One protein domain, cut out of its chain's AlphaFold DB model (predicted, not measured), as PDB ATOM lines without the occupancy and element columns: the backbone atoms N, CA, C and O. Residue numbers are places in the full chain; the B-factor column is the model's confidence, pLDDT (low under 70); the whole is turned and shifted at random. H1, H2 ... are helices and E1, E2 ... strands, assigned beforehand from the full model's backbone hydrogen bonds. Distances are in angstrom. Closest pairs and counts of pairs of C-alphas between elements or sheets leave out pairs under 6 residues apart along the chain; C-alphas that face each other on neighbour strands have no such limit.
ATOM      1  N   LEU A 128      23.450  80.851 -45.577       98.00
ATOM      2  CA  LEU A 128      23.031  82.014 -44.794       98.00
ATOM      3  C   LEU A 128      21.509  82.110 -44.759       98.00
ATOM      4  O   LEU A 128      20.847  81.764 -45.737       98.00
ATOM      5  N   TYR A 129      20.981  82.646 -43.662       98.00
ATOM      6  CA  TYR A 129      19.548  82.818 -43.449       98.00
ATOM      7  C   TYR A 129      19.214  84.266 -43.091       98.00
ATOM      8  O   TYR A 129      19.902  84.866 -42.259       98.00
ATOM      9  N   ALA A 130      18.139  84.796 -43.673       96.31
ATOM     10  CA  ALA A 130      17.360  85.867 -43.062       96.31
ATOM     11  C   ALA A 130      16.375  85.242 -42.064       96.31
ATOM     12  O   ALA A 130      15.819  84.173 -42.327       96.31
ATOM     13  N   LEU A 131      16.203  85.888 -40.910       95.44
ATOM     14  CA  LEU A 131      15.316  85.441 -39.839       95.44
ATOM     15  C   LEU A 131      14.260  86.513 -39.565       95.44
ATOM     16  O   LEU A 131      14.602  87.631 -39.170       95.44
ATOM     17  N   THR A 132      12.991  86.129 -39.679       93.88
ATOM     18  CA  THR A 132      11.849  86.935 -39.231       93.88
ATOM     19  C   THR A 132      11.386  86.390 -37.888       93.88
ATOM     20  O   THR A 132      10.697  85.373 -37.822       93.88
ATOM     21  N   ALA A 133      11.808  87.032 -36.798       91.69
ATOM     22  CA  ALA A 133      11.497  86.601 -35.438       91.69
ATOM     23  C   ALA A 133      10.280  87.358 -34.893       91.69
ATOM     24  O   ALA A 133      10.309  88.583 -34.798       91.69
ATOM     25  N   ARG A 134       9.229  86.639 -34.491       91.06
ATOM     26  CA  ARG A 134       8.014  87.199 -33.892       91.06
ATOM     27  C   ARG A 134       7.915  86.845 -32.412       91.06
ATOM     28  O   ARG A 134       8.170  85.706 -32.023       91.06
ATOM     29  N   HIS A 135       7.565  87.819 -31.580       89.00
ATOM     30  CA  HIS A 135       7.210  87.623 -30.174       89.00
ATOM     31  C   HIS A 135       5.803  88.180 -29.969       89.00
ATOM     32  O   HIS A 135       5.619  89.392 -29.894       89.00
ATOM     33  N   HIS A 136       4.821  87.287 -29.892       89.56
ATOM     34  CA  HIS A 136       3.410  87.627 -29.772       89.56
ATOM     35  C   HIS A 136       2.907  87.254 -28.374       89.56
ATOM     36  O   HIS A 136       2.559  86.099 -28.109       89.56
ATOM     37  N   ARG A 137       2.906  88.223 -27.452       85.94
ATOM     38  CA  ARG A 137       2.245  88.087 -26.149       85.94
ATOM     39  C   ARG A 137       0.734  88.211 -26.351       85.94
ATOM     40  O   ARG A 137       0.293  89.108 -27.059       85.94
ATOM     41  N   VAL A 138      -0.033  87.337 -25.705       85.06
ATOM     42  CA  VAL A 138      -1.509  87.334 -25.739       85.06
ATOM     43  C   VAL A 138      -2.156  87.617 -24.382       85.06
ATOM     44  O   VAL A 138      -3.285  88.089 -24.346       85.06
ATOM     45  N   GLU A 139      -1.456  87.357 -23.271       77.38
ATOM     46  CA  GLU A 139      -1.949  87.643 -21.916       77.38
ATOM     47  C   GLU A 139      -0.864  88.328 -21.055       77.38
ATOM     48  O   GLU A 139       0.335  88.064 -21.225       77.38
ATOM     49  N   PRO A 140      -1.246  89.209 -20.110       66.69
ATOM     50  CA  PRO A 140      -2.607  89.693 -19.843       66.69
ATOM     51  C   PRO A 140      -3.024  90.813 -20.816       66.69
ATOM     52  O   PRO A 140      -4.203  91.117 -20.935       66.69
ATOM     53  N   TYR A 141      -2.054  91.388 -21.532       71.25
ATOM     54  CA  TYR A 141      -2.238  92.301 -22.654       71.25
ATOM     55  C   TYR A 141      -1.689  91.657 -23.932       71.25
ATOM     56  O   TYR A 141      -0.684  90.939 -23.899       71.25
ATOM     57  N   GLU A 142      -2.334  91.947 -25.058       79.88
ATOM     58  CA  GLU A 142      -1.835  91.615 -26.390       79.88
ATOM     59  C   GLU A 142      -0.653  92.540 -26.725       79.88
ATOM     60  O   GLU A 142      -0.742  93.755 -26.558       79.88
ATOM     61  N   ALA A 143       0.477  91.984 -27.160       77.31
ATOM     62  CA  ALA A 143       1.610  92.762 -27.656       77.31
ATOM     63  C   ALA A 143       2.395  91.944 -28.681       77.31
ATOM     64  O   ALA A 143       3.007  90.930 -28.342       77.31
ATOM     65  N   ASP A 144       2.395  92.414 -29.927       82.75
ATOM     66  CA  ASP A 144       3.122  91.791 -31.026       82.75
ATOM     67  C   ASP A 144       4.396  92.566 -31.385       82.75
ATOM     68  O   ASP A 144       4.409  93.798 -31.464       82.75
ATOM     69  N   TRP A 145       5.469  91.825 -31.638       82.56
ATOM     70  CA  TRP A 145       6.728  92.337 -32.163       82.56
ATOM     71  C   TRP A 145       7.237  91.428 -33.273       82.56
ATOM     72  O   TRP A 145       7.277  90.214 -33.092       82.56
ATOM     73  N   VAL A 146       7.701  92.019 -34.377       85.81
ATOM     74  CA  VAL A 146       8.364  91.309 -35.478       85.81
ATOM     75  C   VAL A 146       9.716  91.965 -35.767       85.81
ATOM     76  O   VAL A 146       9.776  93.081 -36.283       85.81
ATOM     77  N   GLY A 147      10.803  91.260 -35.454       82.81
ATOM     78  CA  GLY A 147      12.168  91.621 -35.824       82.81
ATOM     79  C   GLY A 147      12.567  90.984 -37.156       82.81
ATOM     80  O   GLY A 147      12.768  89.775 -37.225       82.81
ATOM     81  N   ASN A 148      12.718  91.806 -38.199       83.12
ATOM     82  CA  ASN A 148      13.038  91.372 -39.572       83.12
ATOM     83  C   ASN A 148      14.547  91.439 -39.906       83.12
ATOM     84  O   ASN A 148      14.967  91.108 -41.012       83.12
ATOM     85  N   ASP A 149      15.368  91.921 -38.969       82.25
ATOM     86  CA  ASP A 149      16.788  92.242 -39.176       82.25
ATOM     87  C   ASP A 149      17.751  91.211 -38.561       82.25
ATOM     88  O   ASP A 149      18.936  91.487 -38.369       82.25
ATOM     89  N   CYS A 150      17.261  90.006 -38.261       89.75
ATOM     90  CA  CYS A 150      18.088  88.909 -37.769       89.75
ATOM     91  C   CYS A 150      18.707  88.114 -38.930       89.75
ATOM     92  O   CYS A 150      18.098  87.933 -39.985       89.75
ATOM     93  N   GLN A 151      19.927  87.609 -38.731       94.94
ATOM     94  CA  GLN A 151      20.620  86.740 -39.686       94.94
ATOM     95  C   GLN A 151      21.289  85.569 -38.962       94.94
ATOM     96  O   GLN A 151      21.662  85.669 -37.792       94.94
ATOM     97  N   SER A 152      21.454  84.445 -39.651       97.00
ATOM     98  CA  SER A 152      22.172  83.272 -39.134       97.00
ATOM     99  C   SER A 152      22.942  82.559 -40.237       97.00
ATOM    100  O   SER A 152      22.763  82.830 -41.425       97.00
ATOM    101  N   VAL A 153      23.820  81.646 -39.838       97.94
ATOM    102  CA  VAL A 153      24.682  80.861 -40.723       97.94
ATOM    103  C   VAL A 153      24.705  79.402 -40.276       97.94
ATOM    104  O   VAL A 153      24.737  79.136 -39.075       97.94
ATOM    105  N   ARG A 154      24.692  78.468 -41.238       98.56
ATOM    106  CA  ARG A 154      24.924  77.035 -40.998       98.56
ATOM    107  C   ARG A 154      26.428  76.754 -40.983       98.56
ATOM    108  O   ARG A 154      27.112  77.083 -41.950       98.56
ATOM    109  N   VAL A 155      26.927  76.114 -39.927       98.44
ATOM    110  CA  VAL A 155      28.306  75.606 -39.812       98.44
ATOM    111  C   VAL A 155      28.300  74.169 -39.290       98.44
ATOM    112  O   VAL A 155      27.567  73.854 -38.356       98.44
ATOM    113  N   THR A 156      29.118  73.285 -39.856       98.50
ATOM    114  CA  THR A 156      29.280  71.914 -39.340       98.50
ATOM    115  C   THR A 156      30.213  71.923 -38.128       98.50
ATOM    116  O   THR A 156      31.364  72.343 -38.253       98.50
ATOM    117  N   VAL A 157      29.747  71.470 -36.959       98.44
ATOM    118  CA  VAL A 157      30.559  71.454 -35.722       98.44
ATOM    119  C   VAL A 157      31.601  70.317 -35.733       98.44
ATOM    120  O   VAL A 157      31.392  69.306 -36.411       98.44
ATOM    121  N   PRO A 158      32.736  70.442 -35.010       98.12
ATOM    122  CA  PRO A 158      33.722  69.365 -34.905       98.12
ATOM    123  C   PRO A 158      33.137  68.101 -34.255       98.12
ATOM    124  O   PRO A 158      32.127  68.143 -33.558       98.12
ATOM    125  N   GLN A 159      33.788  66.954 -34.466       97.88
ATOM    126  CA  GLN A 159      33.323  65.682 -33.903       97.88
ATOM    127  C   GLN A 159      33.457  65.678 -32.366       97.88
ATOM    128  O   GLN A 159      32.454  65.617 -31.656       97.88
ATOM    129  N   SER A 160      34.679  65.897 -31.870       97.69
ATOM    130  CA  SER A 160      34.993  66.091 -30.450       97.69
ATOM    131  C   SER A 160      34.937  67.561 -30.030       97.69
ATOM    132  O   SER A 160      35.141  68.454 -30.853       97.69
ATOM    133  N   ALA A 161      34.719  67.824 -28.739       94.94
ATOM    134  CA  ALA A 161      34.717  69.181 -28.194       94.94
ATOM    135  C   ALA A 161      36.108  69.847 -28.255       94.94
ATOM    136  O   ALA A 161      37.106  69.264 -27.832       94.94
ATOM    137  N   ASP A 162      36.141  71.091 -28.732       96.06
ATOM    138  CA  ASP A 162      37.305  71.981 -28.748       96.06
ATOM    139  C   ASP A 162      36.828  73.392 -28.332       96.06
ATOM    140  O   ASP A 162      35.992  73.969 -29.032       96.06
ATOM    141  N   PRO A 163      37.287  73.945 -27.189       91.94
ATOM    142  CA  PRO A 163      36.820  75.235 -26.683       91.94
ATOM    143  C   PRO A 163      37.360  76.440 -27.471       91.94
ATOM    144  O   PRO A 163      36.778  77.521 -27.379       91.94
ATOM    145  N   ASP A 164      38.436  76.268 -28.245       94.94
ATOM    146  CA  ASP A 164      39.011  77.311 -29.103       94.94
ATOM    147  C   ASP A 164      38.442  77.254 -30.542       94.94
ATOM    148  O   ASP A 164      38.723  78.128 -31.375       94.94
ATOM    149  N   ALA A 165      37.602  76.252 -30.844       95.69
ATOM    150  CA  ALA A 165      36.997  76.067 -32.158       95.69
ATOM    151  C   ALA A 165      36.156  77.280 -32.577       95.69
ATOM    152  O   ALA A 165      35.268  77.757 -31.861       95.69
ATOM    153  N   SER A 166      36.425  77.768 -33.788       96.56
ATOM    154  CA  SER A 166      35.730  78.918 -34.351       96.56
ATOM    155  C   SER A 166      35.664  78.888 -35.878       96.56
ATOM    156  O   SER A 166      36.607  78.490 -36.563       96.56
ATOM    157  N   PHE A 167      34.536  79.348 -36.416       96.94
ATOM    158  CA  PHE A 167      34.270  79.430 -37.848       96.94
ATOM    159  C   PHE A 167      34.161  80.891 -38.269       96.94
ATOM    160  O   PHE A 167      33.305  81.625 -37.776       96.94
ATOM    161  N   ILE A 168      34.999  81.314 -39.219       96.38
ATOM    162  CA  ILE A 168      34.813  82.603 -39.891       96.38
ATOM    163  C   ILE A 168      33.817  82.409 -41.031       96.38
ATOM    164  O   ILE A 168      33.974  81.541 -41.896       96.38
ATOM    165  N   THR A 169      32.784  83.238 -41.008       96.88
ATOM    166  CA  THR A 169      31.657  83.222 -41.938       96.88
ATOM    167  C   THR A 169      31.528  84.588 -42.606       96.88
ATOM    168  O   THR A 169      32.263  85.516 -42.275       96.88
ATOM    169  N   TYR A 170      30.590  84.740 -43.539       95.00
ATOM    170  CA  TYR A 170      30.334  86.047 -44.148       95.00
ATOM    171  C   TYR A 170      29.726  87.071 -43.169       95.00
ATOM    172  O   TYR A 170      29.945  88.269 -43.322       95.00
ATOM    173  N   LEU A 171      28.979  86.606 -42.159       93.88
ATOM    174  CA  LEU A 171      28.284  87.464 -41.191       93.88
ATOM    175  C   LEU A 171      29.183  87.883 -40.015       93.88
ATOM    176  O   LEU A 171      29.044  88.976 -39.462       93.88
ATOM    177  N   GLY A 172      30.092  86.995 -39.612       94.62
ATOM    178  CA  GLY A 172      30.835  87.118 -38.363       94.62
ATOM    179  C   GLY A 172      31.643  85.866 -38.017       94.62
ATOM    180  O   GLY A 172      31.913  85.023 -38.875       94.62
ATOM    181  N   VAL A 173      32.003  85.729 -36.741       95.56
ATOM    182  CA  VAL A 173      32.664  84.537 -36.185       95.56
ATOM    183  C   VAL A 173      31.671  83.735 -35.347       95.56
ATOM    184  O   VAL A 173      31.048  84.293 -34.451       95.56
ATOM    185  N   VAL A 174      31.532  82.435 -35.599       97.00
ATOM    186  CA  VAL A 174      30.856  81.505 -34.674       97.00
ATOM    187  C   VAL A 174      31.926  80.856 -33.793       97.00
ATOM    188  O   VAL A 174      32.972  80.478 -34.322       97.00
ATOM    189  N   LYS A 175      31.703  80.731 -32.479       95.94
ATOM    190  CA  LYS A 175      32.681  80.187 -31.516       95.94
ATOM    191  C   LYS A 175      32.069  79.148 -30.585       95.94
ATOM    192  O   LYS A 175      30.926  79.307 -30.167       95.94
ATOM    193  N   ALA A 176      32.876  78.182 -30.146       96.44
ATOM    194  CA  ALA A 176      32.493  77.233 -29.099       96.44
ATOM    195  C   ALA A 176      32.070  77.909 -27.783       96.44
ATOM    196  O   ALA A 176      31.158  77.435 -27.116       96.44
ATOM    197  N   SER A 177      32.666  79.060 -27.449       94.06
ATOM    198  CA  SER A 177      32.321  79.872 -26.270       94.06
ATOM    199  C   SER A 177      30.893  80.424 -26.244       94.06
ATOM    200  O   SER A 177      30.482  80.986 -25.231       94.06
ATOM    201  N   ASP A 178      30.171  80.347 -27.362       94.12
ATOM    202  CA  ASP A 178      28.869  80.993 -27.542       94.12
ATOM    203  C   ASP A 178      27.705  79.996 -27.426       94.12
ATOM    204  O   ASP A 178      26.549  80.387 -27.588       94.12
ATOM    205  N   HIS A 179      28.008  78.727 -27.140       96.56
ATOM    206  CA  HIS A 179      27.079  77.602 -27.180       96.56
ATOM    207  C   HIS A 179      27.248  76.670 -25.970       96.56
ATOM    208  O   HIS A 179      28.343  76.552 -25.420       96.56
ATOM    209  N   LEU A 180      26.176  75.982 -25.563       96.75
ATOM    210  CA  LEU A 180      26.227  74.982 -24.479       96.75
ATOM    211  C   LEU A 180      26.855  73.655 -24.934       96.75
ATOM    212  O   LEU A 180      27.493  72.962 -24.143       96.75
ATOM    213  N   VAL A 181      26.707  73.321 -26.217       97.19
ATOM    214  CA  VAL A 181      27.400  72.215 -26.892       97.19
ATOM    215  C   VAL A 181      27.946  72.708 -28.228       97.19
ATOM    216  O   VAL A 181      27.293  73.472 -28.929       97.19
ATOM    217  N   PHE A 182      29.149  72.280 -28.604       97.88
ATOM    218  CA  PHE A 182      29.779  72.700 -29.864       97.88
ATOM    219  C   PHE A 182      30.523  71.553 -30.553       97.88
ATOM    220  O   PHE A 182      31.582  71.732 -31.152       97.88
ATOM    221  N   SER A 183      29.982  70.342 -30.428       98.69
ATOM    222  CA  SER A 183      30.523  69.153 -31.073       98.69
ATOM    223  C   SER A 183      29.465  68.071 -31.268       98.69
ATOM    224  O   SER A 183      28.415  68.093 -30.619       98.69
ATOM    225  N   VAL A 184      29.757  67.103 -32.139       98.75
ATOM    226  CA  VAL A 184      28.911  65.916 -32.329       98.75
ATOM    227  C   VAL A 184      28.811  65.116 -31.027       98.75
ATOM    228  O   VAL A 184      27.701  64.797 -30.612       98.75
ATOM    229  N   ASP A 185      29.934  64.880 -30.335       98.56
ATOM    230  CA  ASP A 185      29.966  64.217 -29.020       98.56
ATOM    231  C   ASP A 185      29.019  64.884 -28.002       98.56
ATOM    232  O   ASP A 185      28.265  64.200 -27.309       98.56
ATOM    233  N   GLY A 186      29.011  66.223 -27.929       98.50
ATOM    234  CA  GLY A 186      28.164  66.971 -26.992       98.50
ATOM    235  C   GLY A 186      26.670  66.875 -27.318       98.50
ATOM    236  O   GLY A 186      25.844  66.735 -26.417       98.50
ATOM    237  N   VAL A 187      26.311  66.881 -28.604       98.75
ATOM    238  CA  VAL A 187      24.924  66.683 -29.063       98.75
ATOM    239  C   VAL A 187      24.453  65.243 -28.831       98.75
ATOM    240  O   VAL A 187      23.325  65.031 -28.384       98.75
ATOM    241  N   VAL A 188      25.327  64.253 -29.046       98.75
ATOM    242  CA  VAL A 188      25.076  62.837 -28.720       98.75
ATOM    243  C   VAL A 188      24.872  62.644 -27.212       98.75
ATOM    244  O   VAL A 188      23.957  61.921 -26.816       98.75
ATOM    245  N   GLN A 189      25.667  63.315 -26.369       98.56
ATOM    246  CA  GLN A 189      25.495  63.298 -24.913       98.56
ATOM    247  C   GLN A 189      24.163  63.937 -24.488       98.56
ATOM    248  O   GLN A 189      23.403  63.302 -23.762       98.56
ATOM    249  N   CYS A 190      23.843  65.141 -24.976       98.12
ATOM    250  CA  CYS A 190      22.604  65.848 -24.629       98.12
ATOM    251  C   CYS A 190      21.346  65.029 -24.982       98.12
ATOM    252  O   CYS A 190      20.438  64.890 -24.160       98.12
ATOM    253  N   TYR A 191      21.320  64.400 -26.164       98.50
ATOM    254  CA  TYR A 191      20.250  63.470 -26.542       98.50
ATOM    255  C   TYR A 191      20.183  62.263 -25.587       98.50
ATOM    256  O   TYR A 191      19.099  61.871 -25.146       98.50
ATOM    257  N   ALA A 192      21.329  61.662 -25.249       98.38
ATOM    258  CA  ALA A 192      21.381  60.481 -24.386       98.38
ATOM    259  C   ALA A 192      20.947  60.770 -22.939       98.38
ATOM    260  O   ALA A 192      20.333  59.908 -22.308       98.38
ATOM    261  N   GLU A 193      21.213  61.974 -22.431       97.75
ATOM    262  CA  GLU A 193      20.741  62.445 -21.124       97.75
ATOM    263  C   GLU A 193      19.222  62.682 -21.115       97.75
ATOM    264  O   GLU A 193      18.552  62.286 -20.162       97.75
ATOM    265  N   ALA A 194      18.659  63.242 -22.192       96.12
ATOM    266  CA  ALA A 194      17.221  63.497 -22.309       96.12
ATOM    267  C   ALA A 194      16.374  62.233 -22.563       96.12
ATOM    268  O   ALA A 194      15.268  62.110 -22.032       96.12
ATOM    269  N   PHE A 195      16.874  61.287 -23.369       97.31
ATOM    270  CA  PHE A 195      16.093  60.139 -23.863       97.31
ATOM    271  C   PHE A 195      16.632  58.764 -23.441       97.31
ATOM    272  O   PHE A 195      16.125  57.735 -23.897       97.31
ATOM    273  N   GLY A 196      17.666  58.707 -22.597       98.06
ATOM    274  CA  GLY A 196      18.214  57.460 -22.044       98.06
ATOM    275  C   GLY A 196      18.798  56.491 -23.081       98.06
ATOM    276  O   GLY A 196      18.940  55.300 -22.798       98.06
ATOM    277  N   SER A 197      19.100  56.967 -24.291       97.44
ATOM    278  CA  SER A 197      19.579  56.158 -25.416       97.44
ATOM    279  C   SER A 197      20.569  56.944 -26.275       97.44
ATOM    280  O   SER A 197      20.371  58.124 -26.538       97.44
ATOM    281  N   THR A 198      21.658  56.304 -26.703       98.12
ATOM    282  CA  THR A 198      22.710  56.958 -27.498       98.12
ATOM    283  C   THR A 198      22.386  56.870 -28.995       98.12
ATOM    284  O   THR A 198      22.297  55.753 -29.514       98.12
ATOM    285  N   PRO A 199      22.219  57.997 -29.712       98.06
ATOM    286  CA  PRO A 199      21.966  57.996 -31.147       98.06
ATOM    287  C   PRO A 199      23.257  57.738 -31.937       98.06
ATOM    288  O   PRO A 199      24.362  58.003 -31.463       98.06
ATOM    289  N   THR A 200      23.121  57.256 -33.173       98.31
ATOM    290  CA  THR A 200      24.227  57.265 -34.146       98.31
ATOM    291  C   THR A 200      24.213  58.608 -34.865       98.31
ATOM    292  O   THR A 200      23.189  58.959 -35.442       98.31
ATOM    293  N   VAL A 201      25.315  59.361 -34.816       98.69
ATOM    294  CA  VAL A 201      25.427  60.681 -35.456       98.69
ATOM    295  C   VAL A 201      26.789  60.810 -36.138       98.69
ATOM    296  O   VAL A 201      27.831  60.686 -35.495       98.69
ATOM    297  N   GLY A 202      26.776  61.050 -37.449       98.50
ATOM    298  CA  GLY A 202      27.966  61.229 -38.282       98.50
ATOM    299  C   GLY A 202      28.316  62.694 -38.549       98.50
ATOM    300  O   GLY A 202      29.494  63.016 -38.704       98.50
ATOM    301  N   ARG A 203      27.315  63.584 -38.568       98.56
ATOM    302  CA  ARG A 203      27.465  65.036 -38.754       98.56
ATOM    303  C   ARG A 203      26.448  65.781 -37.893       98.56
ATOM    304  O   ARG A 203      25.328  65.310 -37.710       98.56
ATOM    305  N   VAL A 204      26.832  66.953 -37.396       98.88
ATOM    306  CA  VAL A 204      25.903  67.931 -36.821       98.88
ATOM    307  C   VAL A 204      26.153  69.274 -37.490       98.88
ATOM    308  O   VAL A 204      27.286  69.758 -37.503       98.88
ATOM    309  N   ASP A 205      25.090  69.879 -38.011       98.81
ATOM    310  CA  ASP A 205      25.118  71.231 -38.557       98.81
ATOM    311  C   ASP A 205      24.401  72.188 -37.598       98.81
ATOM    312  O   ASP A 205      23.253  71.970 -37.218       98.81
ATOM    313  N   LEU A 206      25.096  73.250 -37.199       98.81
ATOM    314  CA  LEU A 206      24.627  74.284 -36.286       98.81
ATOM    315  C   LEU A 206      24.217  75.530 -37.074       98.81
ATOM    316  O   LEU A 206      25.027  76.101 -37.802       98.81
ATOM    317  N   ILE A 207      22.974  75.972 -36.899       98.56
ATOM    318  CA  ILE A 207      22.420  77.202 -37.468       98.56
ATOM    319  C   ILE A 207      22.289  78.233 -36.345       98.56
ATOM    320  O   ILE A 207      21.517  78.042 -35.404       98.56
ATOM    321  N   THR A 208      23.078  79.306 -36.424       97.56
ATOM    322  CA  THR A 208      23.260  80.285 -35.334       97.56
ATOM    323  C   THR A 208      23.589  81.679 -35.868       97.56
ATOM    324  O   THR A 208      24.173  81.827 -36.947       97.56
ATOM    325  N   GLY A 209      23.243  82.720 -35.110       94.56
ATOM    326  CA  GLY A 209      23.799  84.059 -35.295       94.56
ATOM    327  C   GLY A 209      25.305  84.081 -35.000       94.56
ATOM    328  O   GLY A 209      25.756  83.559 -33.983       94.56
ATOM    329  N   ALA A 210      26.097  84.702 -35.876       94.44
ATOM    330  CA  ALA A 210      27.545  84.845 -35.700       94.44
ATOM    331  C   ALA A 210      27.909  86.167 -35.000       94.44
ATOM    332  O   ALA A 210      27.195  87.159 -35.145       94.44
ATOM    333  N   ARG A 211      29.053  86.218 -34.301       90.56
ATOM    334  CA  ARG A 211      29.586  87.461 -33.724       90.56
ATOM    335  C   ARG A 211      30.052  88.417 -34.811       90.56
ATOM    336  O   ARG A 211      31.086  88.162 -35.444       90.56
ATOM    337  N   HIS A 212      29.355  89.534 -35.004       84.38
ATOM    338  CA  HIS A 212      29.841  90.565 -35.918       84.38
ATOM    339  C   HIS A 212      31.132  91.179 -35.356       84.38
ATOM    340  O   HIS A 212      31.223  91.418 -34.159       84.38
ATOM    341  N   LEU A 213      32.170  91.341 -36.190       78.81
ATOM    342  CA  LEU A 213      33.507  91.866 -35.816       78.81
ATOM    343  C   LEU A 213      34.107  91.290 -34.505       78.81
ATOM    344  O   LEU A 213      34.873  91.952 -33.798       78.81
ATOM    345  N   ASP A 214      33.749  90.046 -34.173       79.38
ATOM    346  CA  ASP A 214      34.046  89.394 -32.891       79.38
ATOM    347  C   ASP A 214      33.665  90.249 -31.658       79.38
ATOM    348  O   ASP A 214      34.471  90.507 -30.759       79.38
ATOM    349  N   LEU A 215      32.436  90.772 -31.669       76.88
ATOM    350  CA  LEU A 215      31.804  91.552 -30.603       76.88
ATOM    351  C   LEU A 215      30.549  90.843 -30.088       76.88
ATOM    352  O   LEU A 215      30.556  90.249 -29.009       76.88
ATOM    353  N   ASP A 216      29.480  90.904 -30.873       79.25
ATOM    354  CA  ASP A 216      28.094  90.721 -30.455       79.25
ATOM    355  C   ASP A 216      27.394  89.653 -31.300       79.25
ATOM    356  O   ASP A 216      27.494  89.658 -32.525       79.25
ATOM    357  N   ARG A 217      26.686  88.732 -30.636       86.06
ATOM    358  CA  ARG A 217      25.854  87.683 -31.246       86.06
ATOM    359  C   ARG A 217      24.411  87.887 -30.807       86.06
ATOM    360  O   ARG A 217      24.136  88.031 -29.620       86.06
ATOM    361  N   PHE A 218      23.485  87.796 -31.751       83.94
ATOM    362  CA  PHE A 218      22.064  87.632 -31.473       83.94
ATOM    363  C   PHE A 218      21.554  86.482 -32.334       83.94
ATOM    364  O   PHE A 218      21.758  86.467 -33.545       83.94
ATOM    365  N   SER A 219      20.929  85.509 -31.686       83.44
ATOM    366  CA  SER A 219      20.250  84.382 -32.311       83.44
ATOM    367  C   SER A 219      18.986  84.187 -31.475       83.44
ATOM    368  O   SER A 219      19.130  83.831 -30.308       83.44
ATOM    369  N   PRO A 220      17.775  84.459 -31.998       82.50
ATOM    370  CA  PRO A 220      16.532  84.281 -31.235       82.50
ATOM    371  C   PRO A 220      16.389  82.854 -30.691       82.50
ATOM    372  O   PRO A 220      15.863  82.628 -29.607       82.50
ATOM    373  N   ILE A 221      16.911  81.900 -31.461       92.06
ATOM    374  CA  ILE A 221      17.180  80.515 -31.093       92.06
ATOM    375  C   ILE A 221      18.350  80.029 -31.970       92.06
ATOM    376  O   ILE A 221      18.665  80.662 -32.987       92.06
ATOM    377  N   SER A 222      19.036  78.955 -31.594       96.75
ATOM    378  CA  SER A 222      20.004  78.248 -32.448       96.75
ATOM    379  C   SER A 222      19.576  76.794 -32.633       96.75
ATOM    380  O   SER A 222      18.922  76.221 -31.765       96.75
ATOM    381  N   ILE A 223      19.901  76.205 -33.783       98.44
ATOM    382  CA  ILE A 223      19.432  74.869 -34.176       98.44
ATOM    383  C   ILE A 223      20.636  73.965 -34.407       98.44
ATOM    384  O   ILE A 223      21.459  74.269 -35.265       98.44
ATOM    385  N   PHE A 224      20.703  72.834 -33.715       98.81
ATOM    386  CA  PHE A 224      21.580  71.722 -34.071       98.81
ATOM    387  C   PHE A 224      20.763  70.696 -34.856       98.81
ATOM    388  O   PHE A 224      19.815  70.125 -34.321       98.81
ATOM    389  N   LEU A 225      21.123  70.463 -36.115       98.88
ATOM    390  CA  LEU A 225      20.565  69.417 -36.971       98.88
ATOM    391  C   LEU A 225      21.517  68.220 -36.957       98.88
ATOM    392  O   LEU A 225      22.674  68.359 -37.355       98.88
ATOM    393  N   ALA A 226      21.057  67.061 -36.485       98.81
ATOM    394  CA  ALA A 226      21.885  65.867 -36.334       98.81
ATOM    395  C   ALA A 226      21.589  64.838 -37.431       98.81
ATOM    396  O   ALA A 226      20.441  64.444 -37.637       98.81
ATOM    397  N   PHE A 227      22.634  64.377 -38.114       98.81
ATOM    398  CA  PHE A 227      22.571  63.478 -39.267       98.81
ATOM    399  C   PHE A 227      23.204  62.127 -38.914       98.81
ATOM    400  O   PHE A 227      24.285  62.088 -38.316       98.81
ATOM    401  N   THR A 228      22.558  61.014 -39.279       98.62
ATOM    402  CA  THR A 228      23.026  59.664 -38.910       98.62
ATOM    403  C   THR A 228      24.380  59.349 -39.555       98.62
ATOM    404  O   THR A 228      25.281  58.843 -38.886       98.62
ATOM    405  N   ASN A 229      24.559  59.720 -40.823       98.44
ATOM    406  CA  ASN A 229      25.805  59.626 -41.578       98.44
ATOM    407  C   ASN A 229      26.303  61.023 -41.978       98.44
ATOM    408  O   ASN A 229      25.541  61.988 -42.033       98.44
ATOM    409  N   ALA A 230      27.594  61.136 -42.305       97.00
ATOM    410  CA  ALA A 230      28.192  62.421 -42.673       97.00
ATOM    411  C   ALA A 230      27.686  62.993 -44.011       97.00
ATOM    412  O   ALA A 230      27.727  64.209 -44.196       97.00
ATOM    413  N   ASP A 231      27.168  62.137 -44.895       97.56
ATOM    414  CA  ASP A 231      26.690  62.486 -46.239       97.56
ATOM    415  C   ASP A 231      25.146  62.524 -46.349       97.56
ATOM    416  O   ASP A 231      24.620  62.667 -47.450       97.56
ATOM    417  N   ASP A 232      24.399  62.389 -45.241       98.44
ATOM    418  CA  ASP A 232      22.929  62.447 -45.279       98.44
ATOM    419  C   ASP A 232      22.441  63.867 -45.643       98.44
ATOM    420  O   ASP A 232      22.938  64.871 -45.113       98.44
ATOM    421  N   GLU A 233      21.430  63.948 -46.515       97.44
ATOM    422  CA  GLU A 233      20.793  65.211 -46.930       97.44
ATOM    423  C   GLU A 233      19.770  65.721 -45.901       97.44
ATOM    424  O   GLU A 233      19.624  66.931 -45.729       97.44
ATOM    425  N   VAL A 234      19.091  64.815 -45.185       98.31
ATOM    426  CA  VAL A 234      18.041  65.136 -44.201       98.31
ATOM    427  C   VAL A 234      18.463  64.747 -42.775       98.31
ATOM    428  O   VAL A 234      19.041  63.672 -42.582       98.31
ATOM    429  N   PRO A 235      18.197  65.588 -41.760       98.56
ATOM    430  CA  PRO A 235      18.528  65.281 -40.375       98.56
ATOM    431  C   PRO A 235      17.609  64.198 -39.801       98.56
ATOM    432  O   PRO A 235      16.469  64.010 -40.222       98.56
ATOM    433  N   SER A 236      18.121  63.474 -38.810       98.50
ATOM    434  CA  SER A 236      17.405  62.422 -38.081       98.50
ATOM    435  C   SER A 236      16.677  62.978 -36.850       98.50
ATOM    436  O   SER A 236      15.561  62.555 -36.556       98.50
ATOM    437  N   PHE A 237      17.282  63.953 -36.165       98.75
ATOM    438  CA  PHE A 237      16.688  64.703 -35.054       98.75
ATOM    439  C   PHE A 237      17.296  66.112 -34.958       98.75
ATOM    440  O   PHE A 237      18.269  66.431 -35.651       98.75
ATOM    441  N   TYR A 238      16.737  66.949 -34.080       98.75
ATOM    442  CA  TYR A 238      17.231  68.301 -33.816       98.75
ATOM    443  C   TYR A 238      17.322  68.617 -32.315       98.75
ATOM    444  O   TYR A 238      16.631  68.017 -31.490       98.75
ATOM    445  N   ILE A 239      18.169  69.587 -31.965       98.44
ATOM    446  CA  ILE A 239      18.198  70.230 -30.645       98.44
ATOM    447  C   ILE A 239      18.063  71.736 -30.849       98.44
ATOM    448  O   ILE A 239      18.773  72.317 -31.672       98.44
ATOM    449  N   LEU A 240      17.162  72.371 -30.101       97.50
ATOM    450  CA  LEU A 240      17.048  73.825 -30.053       97.50
ATOM    451  C   LEU A 240      17.836  74.363 -28.859       97.50
ATOM    452  O   LEU A 240      17.579  73.973 -27.726       97.50
ATOM    453  N   GLU A 241      18.773  75.271 -29.100       96.31
ATOM    454  CA  GLU A 241      19.429  76.047 -28.049       96.31
ATOM    455  C   GLU A 241      18.727  77.393 -27.908       96.31
ATOM    456  O   GLU A 241      18.677  78.188 -28.852       96.31
ATOM    457  N   ALA A 242      18.196  77.646 -26.717       91.12
ATOM    458  CA  ALA A 242      17.622  78.925 -26.350       91.12
ATOM    459  C   ALA A 242      18.638  79.769 -25.574       91.12
ATOM    460  O   ALA A 242      19.438  79.254 -24.788       91.12
ATOM    461  N   GLY A 243      18.583  81.082 -25.794       85.38
ATOM    462  CA  GLY A 243      19.442  82.052 -25.129       85.38
ATOM    463  C   GLY A 243      18.662  83.176 -24.458       85.38
ATOM    464  O   GLY A 243      17.488  83.410 -24.749       85.38
ATOM    465  N   SER A 244      19.334  83.899 -23.567       79.62
ATOM    466  CA  SER A 244      18.813  85.139 -22.991       79.62
ATOM    467  C   SER A 244      18.862  86.284 -24.009       79.62
ATOM    468  O   SER A 244      19.591  86.230 -25.002       79.62
ATOM    469  N   ALA A 245      18.140  87.379 -23.746       71.75
ATOM    470  CA  ALA A 245      18.107  88.559 -24.626       71.75
ATOM    471  C   ALA A 245      19.493  89.201 -24.901       71.75
ATOM    472  O   ALA A 245      19.634  90.011 -25.814       71.75
ATOM    473  N   GLN A 246      20.525  88.830 -24.132       70.00
ATOM    474  CA  GLN A 246      21.921  89.249 -24.319       70.00
ATOM    475  C   GLN A 246      22.713  88.365 -25.310       70.00
ATOM    476  O   GLN A 246      23.864  88.676 -25.611       70.00
ATOM    477  N   GLY A 247      22.126  87.273 -25.814       73.81
ATOM    478  CA  GLY A 247      22.772  86.334 -26.739       73.81
ATOM    479  C   GLY A 247      23.680  85.283 -26.083       73.81
ATOM    480  O   GLY A 247      24.434  84.614 -26.796       73.81
ATOM    481  N   ASN A 248      23.622  85.132 -24.754       83.44
ATOM    482  CA  ASN A 248      24.229  83.996 -24.056       83.44
ATOM    483  C   ASN A 248      23.317  82.763 -24.223       83.44
ATOM    484  O   ASN A 248      22.098  82.940 -24.188       83.44
ATOM    485  N   PRO A 249      23.855  81.543 -24.386       90.25
ATOM    486  CA  PRO A 249      23.057  80.320 -24.404       90.25
ATOM    487  C   PRO A 249      22.703  79.898 -22.966       90.25
ATOM    488  O   PRO A 249      23.533  80.023 -22.066       90.25
ATOM    489  N   GLU A 250      21.484  79.411 -22.739       91.88
ATOM    490  CA  GLU A 250      20.957  79.181 -21.380       91.88
ATOM    491  C   GLU A 250      20.312  77.790 -21.210       91.88
ATOM    492  O   GLU A 250      20.455  77.186 -20.149       91.88
ATOM    493  N   ALA A 251      19.660  77.235 -22.248       93.62
ATOM    494  CA  ALA A 251      19.103  75.876 -22.213       93.62
ATOM    495  C   ALA A 251      19.145  75.155 -23.574       93.62
ATOM    496  O   ALA A 251      19.143  75.785 -24.635       93.62
ATOM    497  N   LEU A 252      19.138  73.818 -23.523       96.25
ATOM    498  CA  LEU A 252      19.044  72.918 -24.676       96.25
ATOM    499  C   LEU A 252      17.736  72.124 -24.615       96.25
ATOM    500  O   LEU A 252      17.448  71.465 -23.619       96.25
ATOM    501  N   TYR A 253      16.978  72.143 -25.707       96.44
ATOM    502  CA  TYR A 253      15.718  71.427 -25.858       96.44
ATOM    503  C   TYR A 253      15.833  70.409 -27.007       96.44
ATOM    504  O   TYR A 253      15.619  70.763 -28.172       96.44
ATOM    505  N   PRO A 254      16.224  69.155 -26.720       97.38
ATOM    506  CA  PRO A 254      16.312  68.113 -27.733       97.38
ATOM    507  C   PRO A 254      14.924  67.585 -28.118       97.38
ATOM    508  O   PRO A 254      14.035  67.460 -27.275       97.38
ATOM    509  N   ALA A 255      14.762  67.219 -29.389       97.75
ATOM    510  CA  ALA A 255      13.658  66.402 -29.883       97.75
ATOM    511  C   ALA A 255      14.183  64.996 -30.249       97.75
ATOM    512  O   ALA A 255      15.326  64.881 -30.697       97.75
ATOM    513  N   PRO A 256      13.393  63.920 -30.069       97.38
ATOM    514  CA  PRO A 256      13.840  62.556 -30.369       97.38
ATOM    515  C   PRO A 256      13.898  62.257 -31.878       97.38
ATOM    516  O   PRO A 256      14.651  61.388 -32.307       97.38
ATOM    517  N   ASP A 257      13.121  62.980 -32.688       97.94
ATOM    518  CA  ASP A 257      13.107  62.901 -34.150       97.94
ATOM    519  C   ASP A 257      12.617  64.229 -34.763       97.94
ATOM    520  O   ASP A 257      12.173  65.133 -34.051       97.94
ATOM    521  N   MET A 258      12.690  64.357 -36.092       97.88
ATOM    522  CA  MET A 258      12.258  65.558 -36.829       97.88
ATOM    523  C   MET A 258      10.734  65.793 -36.876       97.88
ATOM    524  O   MET A 258      10.312  66.858 -37.318       97.88
ATOM    525  N   ALA A 259       9.902  64.829 -36.469       96.44
ATOM    526  CA  ALA A 259       8.442  64.982 -36.426       96.44
ATOM    527  C   ALA A 259       7.935  65.379 -35.028       96.44
ATOM    528  O   ALA A 259       6.801  65.841 -34.873       96.44
ATOM    529  N   SER A 260       8.769  65.187 -34.010       96.00
ATOM    530  CA  SER A 260       8.466  65.444 -32.611       96.00
ATOM    531  C   SER A 260       8.679  66.907 -32.238       96.00
ATOM    532  O   SER A 260       9.662  67.544 -32.621       96.00
ATOM    533  N   GLY A 261       7.756  67.439 -31.440       93.62
ATOM    534  CA  GLY A 261       7.896  68.750 -30.817       93.62
ATOM    535  C   GLY A 261       8.716  68.708 -29.526       93.62
ATOM    536  O   GLY A 261       8.787  67.686 -28.843       93.62
ATOM    537  N   VAL A 262       9.271  69.859 -29.162       93.50
ATOM    538  CA  VAL A 262       9.753  70.147 -27.809       93.50
ATOM    539  C   VAL A 262       8.543  70.333 -26.890       93.50
ATOM    540  O   VAL A 262       7.640  71.106 -27.206       93.50
ATOM    541  N   HIS A 263       8.531  69.653 -25.742       94.31
ATOM    542  CA  HIS A 263       7.532  69.847 -24.688       94.31
ATOM    543  C   HIS A 263       8.175  69.682 -23.300       94.31
ATOM    544  O   HIS A 263       8.260  68.576 -22.760       94.31
ATOM    545  N   THR A 264       8.671  70.786 -22.743       94.38
ATOM    546  CA  THR A 264       9.511  70.810 -21.531       94.38
ATOM    547  C   THR A 264       9.291  72.095 -20.721       94.38
ATOM    548  O   THR A 264       8.508  72.956 -21.126       94.38
ATOM    549  N   GLN A 265       9.936  72.224 -19.562       93.75
ATOM    550  CA  GLN A 265       9.995  73.487 -18.822       93.75
ATOM    551  C   GLN A 265      11.066  74.411 -19.418       93.75
ATOM    552  O   GLN A 265      11.975  73.966 -20.113       93.75
ATOM    553  N   ALA A 266      10.930  75.715 -19.186       89.06
ATOM    554  CA  ALA A 266      11.843  76.723 -19.712       89.06
ATOM    555  C   ALA A 266      13.261  76.587 -19.134       89.06
ATOM    556  O   ALA A 266      14.223  76.953 -19.806       89.06
ATOM    557  N   ASP A 267      13.375  76.102 -17.895       87.19
ATOM    558  CA  ASP A 267      14.589  75.922 -17.081       87.19
ATOM    559  C   ASP A 267      15.404  77.204 -16.790       87.19
ATOM    560  O   ASP A 267      16.180  77.234 -15.834       87.19
ATOM    561  N   PHE A 268      15.135  78.314 -17.487       83.81
ATOM    562  CA  PHE A 268      15.645  79.653 -17.178       83.81
ATOM    563  C   PHE A 268      14.607  80.770 -17.400       83.81
ATOM    564  O   PHE A 268      13.548  80.584 -18.004       83.81
ATOM    565  N   SER A 269      14.925  81.967 -16.899       83.56
ATOM    566  CA  SER A 269      14.123  83.186 -17.062       83.56
ATOM    567  C   SER A 269      14.671  84.062 -18.191       83.56
ATOM    568  O   SER A 269      15.579  84.863 -17.984       83.56
ATOM    569  N   PHE A 270      14.091  83.933 -19.388       74.12
ATOM    570  CA  PHE A 270      14.453  84.700 -20.593       74.12
ATOM    571  C   PHE A 270      14.381  86.228 -20.403       74.12
ATOM    572  O   PHE A 270      15.150  86.980 -21.002       74.12
ATOM    573  N   THR A 271      13.415  86.677 -19.599       74.06
ATOM    574  CA  THR A 271      13.123  88.076 -19.246       74.06
ATOM    575  C   THR A 271      12.581  88.110 -17.810       74.06
ATOM    576  O   THR A 271      12.194  87.053 -17.304       74.06
ATOM    577  N   PRO A 272      12.442  89.286 -17.167       71.44
ATOM    578  CA  PRO A 272      11.752  89.406 -15.878       71.44
ATOM    579  C   PRO A 272      10.285  88.933 -15.877       71.44
ATOM    580  O   PRO A 272       9.703  88.800 -14.809       71.44
ATOM    581  N   PHE A 273       9.689  88.670 -17.050       74.88
ATOM    582  CA  PHE A 273       8.295  88.233 -17.235       74.88
ATOM    583  C   PHE A 273       8.194  86.799 -17.792       74.88
ATOM    584  O   PHE A 273       7.201  86.425 -18.427       74.88
ATOM    585  N   ALA A 274       9.249  86.005 -17.618       80.38
ATOM    586  CA  ALA A 274       9.279  84.585 -17.934       80.38
ATOM    587  C   ALA A 274       9.960  83.843 -16.784       80.38
ATOM    588  O   ALA A 274      11.012  84.265 -16.309       80.38
ATOM    589  N   CYS A 275       9.378  82.732 -16.347       84.75
ATOM    590  CA  CYS A 275       9.887  81.965 -15.217       84.75
ATOM    591  C   CYS A 275      10.313  80.562 -15.651       84.75
ATOM    592  O   CYS A 275       9.663  79.951 -16.492       84.75
ATOM    593  N   ALA A 276      11.392  80.045 -15.055       88.75
ATOM    594  CA  ALA A 276      11.976  78.740 -15.395       88.75
ATOM    595  C   ALA A 276      10.965  77.572 -15.340       88.75
ATOM    596  O   ALA A 276      11.091  76.600 -16.076       88.75
ATOM    597  N   ALA A 277       9.928  77.689 -14.504       90.06
ATOM    598  CA  ALA A 277       8.864  76.695 -14.383       90.06
ATOM    599  C   ALA A 277       7.859  76.679 -15.559       90.06
ATOM    600  O   ALA A 277       7.062  75.741 -15.645       90.06
ATOM    601  N   ASN A 278       7.867  77.689 -16.436       91.00
ATOM    602  CA  ASN A 278       6.895  77.846 -17.522       91.00
ATOM    603  C   ASN A 278       7.096  76.752 -18.579       91.00
ATOM    604  O   ASN A 278       8.223  76.357 -18.865       91.00
ATOM    605  N   TRP A 279       6.009  76.266 -19.171       93.75
ATOM    606  CA  TRP A 279       6.032  75.167 -20.132       93.75
ATOM    607  C   TRP A 279       6.162  75.682 -21.561       93.75
ATOM    608  O   TRP A 279       5.382  76.521 -22.009       93.75
ATOM    609  N   TYR A 280       7.166  75.157 -22.256       93.75
ATOM    610  CA  TYR A 280       7.541  75.460 -23.630       93.75
ATOM    611  C   TYR A 280       7.064  74.300 -24.504       93.75
ATOM    612  O   TYR A 280       7.496  73.161 -24.312       93.75
ATOM    613  N   THR A 281       6.135  74.574 -25.421       95.06
ATOM    614  CA  THR A 281       5.571  73.581 -26.345       95.06
ATOM    615  C   THR A 281       5.685  74.089 -27.774       95.06
ATOM    616  O   THR A 281       4.973  75.011 -28.170       95.06
ATOM    617  N   GLY A 282       6.571  73.486 -28.558       94.38
ATOM    618  CA  GLY A 282       6.916  73.975 -29.889       94.38
ATOM    619  C   GLY A 282       7.578  72.929 -30.768       94.38
ATOM    620  O   GLY A 282       7.643  71.756 -30.417       94.38
ATOM    621  N   GLY A 283       8.099  73.350 -31.914       96.19
ATOM    622  CA  GLY A 283       8.860  72.472 -32.793       96.19
ATOM    623  C   GLY A 283       9.515  73.194 -33.960       96.19
ATOM    624  O   GLY A 283       9.202  74.350 -34.263       96.19
ATOM    625  N   LEU A 284      10.425  72.479 -34.615       98.12
ATOM    626  CA  LEU A 284      11.038  72.872 -35.876       98.12
ATOM    627  C   LEU A 284      10.231  72.307 -37.052       98.12
ATOM    628  O   LEU A 284       9.986  71.109 -37.136       98.12
ATOM    629  N   THR A 285       9.851  73.178 -37.980       98.31
ATOM    630  CA  THR A 285       9.294  72.829 -39.289       98.31
ATOM    631  C   THR A 285      10.380  73.032 -40.342       98.31
ATOM    632  O   THR A 285      10.931  74.128 -40.462       98.31
ATOM    633  N   MET A 286      10.683  71.983 -41.105       98.44
ATOM    634  CA  MET A 286      11.598  72.040 -42.252       98.44
ATOM    635  C   MET A 286      10.872  72.510 -43.525       98.44
ATOM    636  O   MET A 286       9.649  72.675 -43.545       98.44
ATOM    637  N   ASP A 287      11.628  72.735 -44.594       97.69
ATOM    638  CA  ASP A 287      11.102  72.892 -45.947       97.69
ATOM    639  C   ASP A 287      10.489  71.583 -46.488       97.69
ATOM    640  O   ASP A 287      10.623  70.511 -45.895       97.69
ATOM    641  N   ASP A 288       9.830  71.661 -47.647       96.50
ATOM    642  CA  ASP A 288       9.158  70.519 -48.281       96.50
ATOM    643  C   ASP A 288      10.140  69.382 -48.672       96.50
ATOM    644  O   ASP A 288       9.708  68.245 -48.874       96.50
ATOM    645  N   GLY A 289      11.450  69.666 -48.772       96.62
ATOM    646  CA  GLY A 289      12.514  68.673 -48.960       96.62
ATOM    647  C   GLY A 289      13.099  68.088 -47.665       96.62
ATOM    648  O   GLY A 289      13.780  67.066 -47.724       96.62
ATOM    649  N   GLY A 290      12.846  68.698 -46.502       97.44
ATOM    650  CA  GLY A 290      13.409  68.281 -45.212       97.44
ATOM    651  C   GLY A 290      14.883  68.655 -44.991       97.44
ATOM    652  O   GLY A 290      15.507  68.121 -44.079       97.44
ATOM    653  N   THR A 291      15.449  69.543 -45.811       97.25
ATOM    654  CA  THR A 291      16.891  69.867 -45.852       97.25
ATOM    655  C   THR A 291      17.228  71.216 -45.206       97.25
ATOM    656  O   THR A 291      18.322  71.396 -44.663       97.25
ATOM    657  N   GLU A 292      16.283  72.159 -45.189       98.12
ATOM    658  CA  GLU A 292      16.449  73.498 -44.618       98.12
ATOM    659  C   GLU A 292      15.381  73.801 -43.555       98.12
ATOM    660  O   GLU A 292      14.236  73.368 -43.699       98.12
ATOM    661  N   PRO A 293      15.710  74.537 -42.473       98.00
ATOM    662  CA  PRO A 293      14.691  75.029 -41.557       98.00
ATOM    663  C   PRO A 293      13.789  76.020 -42.295       98.00
ATOM    664  O   PRO A 293      14.267  76.873 -43.041       98.00
ATOM    665  N   ARG A 294      12.482  75.929 -42.054       98.06
ATOM    666  CA  ARG A 294      11.478  76.850 -42.597       98.06
ATOM    667  C   ARG A 294      10.908  77.748 -41.510       98.06
ATOM    668  O   ARG A 294      10.825  78.956 -41.700       98.06
ATOM    669  N   ALA A 295      10.517  77.160 -40.384       97.81
ATOM    670  CA  ALA A 295       9.960  77.893 -39.257       97.81
ATOM    671  C   ALA A 295      10.204  77.162 -37.935       97.81
ATOM    672  O   ALA A 295      10.121  75.938 -37.868       97.81
ATOM    673  N   ILE A 296      10.419  77.916 -36.863       97.25
ATOM    674  CA  ILE A 296      10.219  77.450 -35.489       97.25
ATOM    675  C   ILE A 296       8.984  78.148 -34.939       97.25
ATOM    676  O   ILE A 296       8.820  79.353 -35.128       97.25
ATOM    677  N   VAL A 297       8.135  77.406 -34.230       96.38
ATOM    678  CA  VAL A 297       7.015  77.953 -33.453       96.38
ATOM    679  C   VAL A 297       7.055  77.327 -32.065       96.38
ATOM    680  O   VAL A 297       7.215  76.114 -31.945       96.38
ATOM    681  N   ASN A 298       6.924  78.143 -31.023       94.50
ATOM    682  CA  ASN A 298       6.938  77.718 -29.629       94.50
ATOM    683  C   ASN A 298       5.937  78.533 -28.801       94.50
ATOM    684  O   ASN A 298       6.029  79.758 -28.722       94.50
ATOM    685  N   SER A 299       4.997  77.840 -28.172       94.25
ATOM    686  CA  SER A 299       3.972  78.408 -27.301       94.25
ATOM    687  C   SER A 299       4.373  78.242 -25.838       94.25
ATOM    688  O   SER A 299       4.686  77.138 -25.391       94.25
ATOM    689  N   VAL A 300       4.324  79.341 -25.087       92.88
ATOM    690  CA  VAL A 300       4.736  79.422 -23.682       92.88
ATOM    691  C   VAL A 300       3.519  79.614 -22.776       92.88
ATOM    692  O   VAL A 300       2.726  80.544 -22.958       92.88
ATOM    693  N   ALA A 301       3.386  78.739 -21.779       92.25
ATOM    694  CA  ALA A 301       2.271  78.698 -20.832       92.25
ATOM    695  C   ALA A 301       2.752  78.535 -19.379       92.25
ATOM    696  O   ALA A 301       3.856  78.038 -19.161       92.25
ATOM    697  N   GLN A 302       1.953  78.916 -18.366       89.25
ATOM    698  CA  GLN A 302       2.326  78.596 -16.972       89.25
ATOM    699  C   GLN A 302       2.057  77.122 -16.615       89.25
ATOM    700  O   GLN A 302       2.761  76.560 -15.779       89.25
ATOM    701  N   GLU A 303       1.064  76.479 -17.239       89.88
ATOM    702  CA  GLU A 303       0.661  75.102 -16.927       89.88
ATOM    703  C   GLU A 303       1.034  74.111 -18.040       89.88
ATOM    704  O   GLU A 303       0.991  74.426 -19.230       89.88
ATOM    705  N   LYS A 304       1.353  72.869 -17.648       92.25
ATOM    706  CA  LYS A 304       1.826  71.817 -18.565       92.25
ATOM    707  C   LYS A 304       0.833  71.455 -19.671       92.25
ATOM    708  O   LYS A 304       1.248  71.057 -20.752       92.25
ATOM    709  N   ASP A 305      -0.467  71.575 -19.427       91.56
ATOM    710  CA  ASP A 305      -1.495  71.283 -20.431       91.56
ATOM    711  C   ASP A 305      -1.803  72.470 -21.364       91.56
ATOM    712  O   ASP A 305      -2.787  72.439 -22.101       91.56
ATOM    713  N   GLY A 306      -0.963  73.511 -21.350       89.88
ATOM    714  CA  GLY A 306      -1.105  74.702 -22.184       89.88
ATOM    715  C   GLY A 306      -2.068  75.750 -21.621       89.88
ATOM    716  O   GLY A 306      -2.239  76.803 -22.237       89.88
ATOM    717  N   LYS A 307      -2.686  75.513 -20.452       88.06
ATOM    718  CA  LYS A 307      -3.447  76.558 -19.753       88.06
ATOM    719  C   LYS A 307      -2.540  77.723 -19.354       88.06
ATOM    720  O   LYS A 307      -1.374  77.541 -19.003       88.06
ATOM    721  N   ARG A 308      -3.108  78.934 -19.397       86.88
ATOM    722  CA  ARG A 308      -2.387  80.198 -19.167       86.88
ATOM    723  C   ARG A 308      -1.228  80.370 -20.160       86.88
ATOM    724  O   ARG A 308      -0.121  80.757 -19.785       86.88
ATOM    725  N   HIS A 309      -1.486  80.013 -21.422       90.69
ATOM    726  CA  HIS A 309      -0.662  80.395 -22.564       90.69
ATOM    727  C   HIS A 309      -0.684  81.915 -22.708       90.69
ATOM    728  O   HIS A 309      -1.745  82.495 -22.925       90.69
ATOM    729  N   TYR A 310       0.487  82.541 -22.613       87.25
ATOM    730  CA  TYR A 310       0.603  83.999 -22.594       87.25
ATOM    731  C   TYR A 310       1.527  84.554 -23.682       87.25
ATOM    732  O   TYR A 310       1.524  85.764 -23.902       87.25
ATOM    733  N   LEU A 311       2.309  83.712 -24.365       90.31
ATOM    734  CA  LEU A 311       3.316  84.134 -25.341       90.31
ATOM    735  C   LEU A 311       3.549  83.053 -26.402       90.31
ATOM    736  O   LEU A 311       3.932  81.933 -26.076       90.31
ATOM    737  N   THR A 312       3.404  83.415 -27.675       93.56
ATOM    738  CA  THR A 312       3.891  82.627 -28.812       93.56
ATOM    739  C   THR A 312       5.162  83.265 -29.365       93.56
ATOM    740  O   THR A 312       5.189  84.452 -29.691       93.56
ATOM    741  N   LEU A 313       6.215  82.464 -29.497       92.50
ATOM    742  CA  LEU A 313       7.449  82.807 -30.194       92.50
ATOM    743  C   LEU A 313       7.453  82.098 -31.549       92.50
ATOM    744  O   LEU A 313       7.170  80.900 -31.612       92.50
ATOM    745  N   SER A 314       7.811  82.795 -32.624       95.44
ATOM    746  CA  SER A 314       8.134  82.139 -33.893       95.44
ATOM    747  C   SER A 314       9.356  82.751 -34.563       95.44
ATOM    748  O   SER A 314       9.706  83.904 -34.317       95.44
ATOM    749  N   VAL A 315      10.028  81.963 -35.396       96.44
ATOM    750  CA  VAL A 315      11.140  82.411 -36.239       96.44
ATOM    751  C   VAL A 315      10.977  81.751 -37.598       96.44
ATOM    752  O   VAL A 315      11.141  80.538 -37.698       96.44
ATOM    753  N   ASP A 316      10.651  82.531 -38.623       97.69
ATOM    754  CA  ASP A 316      10.681  82.067 -40.011       97.69
ATOM    755  C   ASP A 316      12.104  82.216 -40.572       97.69
ATOM    756  O   ASP A 316      12.796  83.196 -40.278       97.69
ATOM    757  N   TYR A 317      12.535  81.240 -41.369       97.62
ATOM    758  CA  TYR A 317      13.878  81.138 -41.940       97.62
ATOM    759  C   TYR A 317      13.807  81.176 -43.472       97.62
ATOM    760  O   TYR A 317      13.135  80.353 -44.094       97.62
ATOM    761  N   GLU A 318      14.543  82.099 -44.090       97.56
ATOM    762  CA  GLU A 318      14.703  82.192 -45.547       97.56
ATOM    763  C   GLU A 318      16.186  82.043 -45.910       97.56
ATOM    764  O   GLU A 318      17.020  82.790 -45.399       97.56
ATOM    765  N   VAL A 319      16.529  81.100 -46.794       97.88
ATOM    766  CA  VAL A 319      17.900  80.957 -47.319       97.88
ATOM    767  C   VAL A 319      18.214  82.131 -48.246       97.88
ATOM    768  O   VAL A 319      17.524  82.334 -49.243       97.88
ATOM    769  N   ILE A 320      19.279  82.881 -47.947       97.31
ATOM    770  CA  ILE A 320      19.636  84.112 -48.668       97.31
ATOM    771  C   ILE A 320      21.022  84.067 -49.315       97.31
ATOM    772  O   ILE A 320      21.983  83.509 -48.781       97.31
ATOM    773  N   ASP A 321      21.144  84.770 -50.440       96.50
ATOM    774  CA  ASP A 321      22.439  85.158 -50.994       96.50
ATOM    775  C   ASP A 321      23.177  86.131 -50.045       96.50
ATOM    776  O   ASP A 321      22.537  86.952 -49.376       96.50
TER     777      ASP A 321
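AT A GLANCE: This is residues 128 to 321 of the 390 residues of an uncharacterized protein of Plesiocystis pacifica SIR-1 (UniProt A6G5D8). One large sheet of ten strands is folded back on itself into two leaves that face each other, with E2 as the hinge, and is curled like part of a barrel. Helix H1 packs across the leaf E8 E7 E6 E5, and the small hairpin E3 E4 lies near E2 and E5. The printed part has 194 residues with one named helix and twelve named strands, in the order E1 E2 E3 E4 H1 E5 E6 E7 E8 E9 E10 E11 E12, and is mostly strand. The large sheet runs E8 E7 E6 E5 E2 E1 E12 E11 E10 E9, all antiparallel. The whole is compact and rounded, with a radius of gyration of the C-alphas of 16.1 A and spans of 46 by 40 by 33 A.

HOW THE PARTS SIT: E2, residues 143 to 156, bends by 61 degrees at residue 149. Its pairing is staggered: residues 143 to 153 pair with E1, residues 128 to 137, where N 133 and O 147 are 2.9 A apart, and residues 153 to 156 with E5, residues 203 to 208, where N 206 and O 155 are 2.8 A apart. One leaf holds a meander, each strand the antiparallel neighbour of the one before: E5, E6 at 222 to 227, E7 at 237 to 243 and E8 at 249 to 254. There N 225 and O 205 are 2.8 A apart, N 241 and O 222 2.8 A, and N 253 and O 240 2.8 A. The other leaf holds E1 and a second meander: E9 at 262 to 265, E10 at 279 to 286, E11 at 293 to 301 and E12 at 309 to 320. N 134 and O 314 are 2.8 A apart across E1 and E12. The edge strands are E8 and E9, whose closest C-alphas, Tyr 253 and Val 262, are 6.4 A apart. H1, residues 184 to 195, is on the sheet at a height of 8.7 A, over E8 and only just over E7 and E6, with 3 C-alphas each; it runs across the strands, at 64 degrees to E8 on the local plane. Every O i to N i+4 pair in H1 is within hydrogen-bond range. E3, residues 166 to 168, and E4, residues 173 to 175, form a hairpin, with N 167 and O 174 2.8 A apart; E4 and E2 are near each other.

IN THESE COORDINATES: E1 starts at C-alpha 128 (23.031, 82.014, -44.794) and is 28.6 A long. E2 is 36.6 A, E12 33.3 A, E11 24.4 A, E10 23.0 A and H1 16.4 A. H1 starts at C-alpha 184 (28.911, 65.916, -32.329). E12 ends at C-alpha 320 (19.636, 84.112, -48.668).

THE WHOLE: The two C-alphas farthest apart, Pro 140 and Asp 231, are 47.9 A apart. The printed part has no cut. The links E5 to E6 and E9 to E10 are long. Mean pLDDT of the printed part is 92.8; residue 140 is under 70.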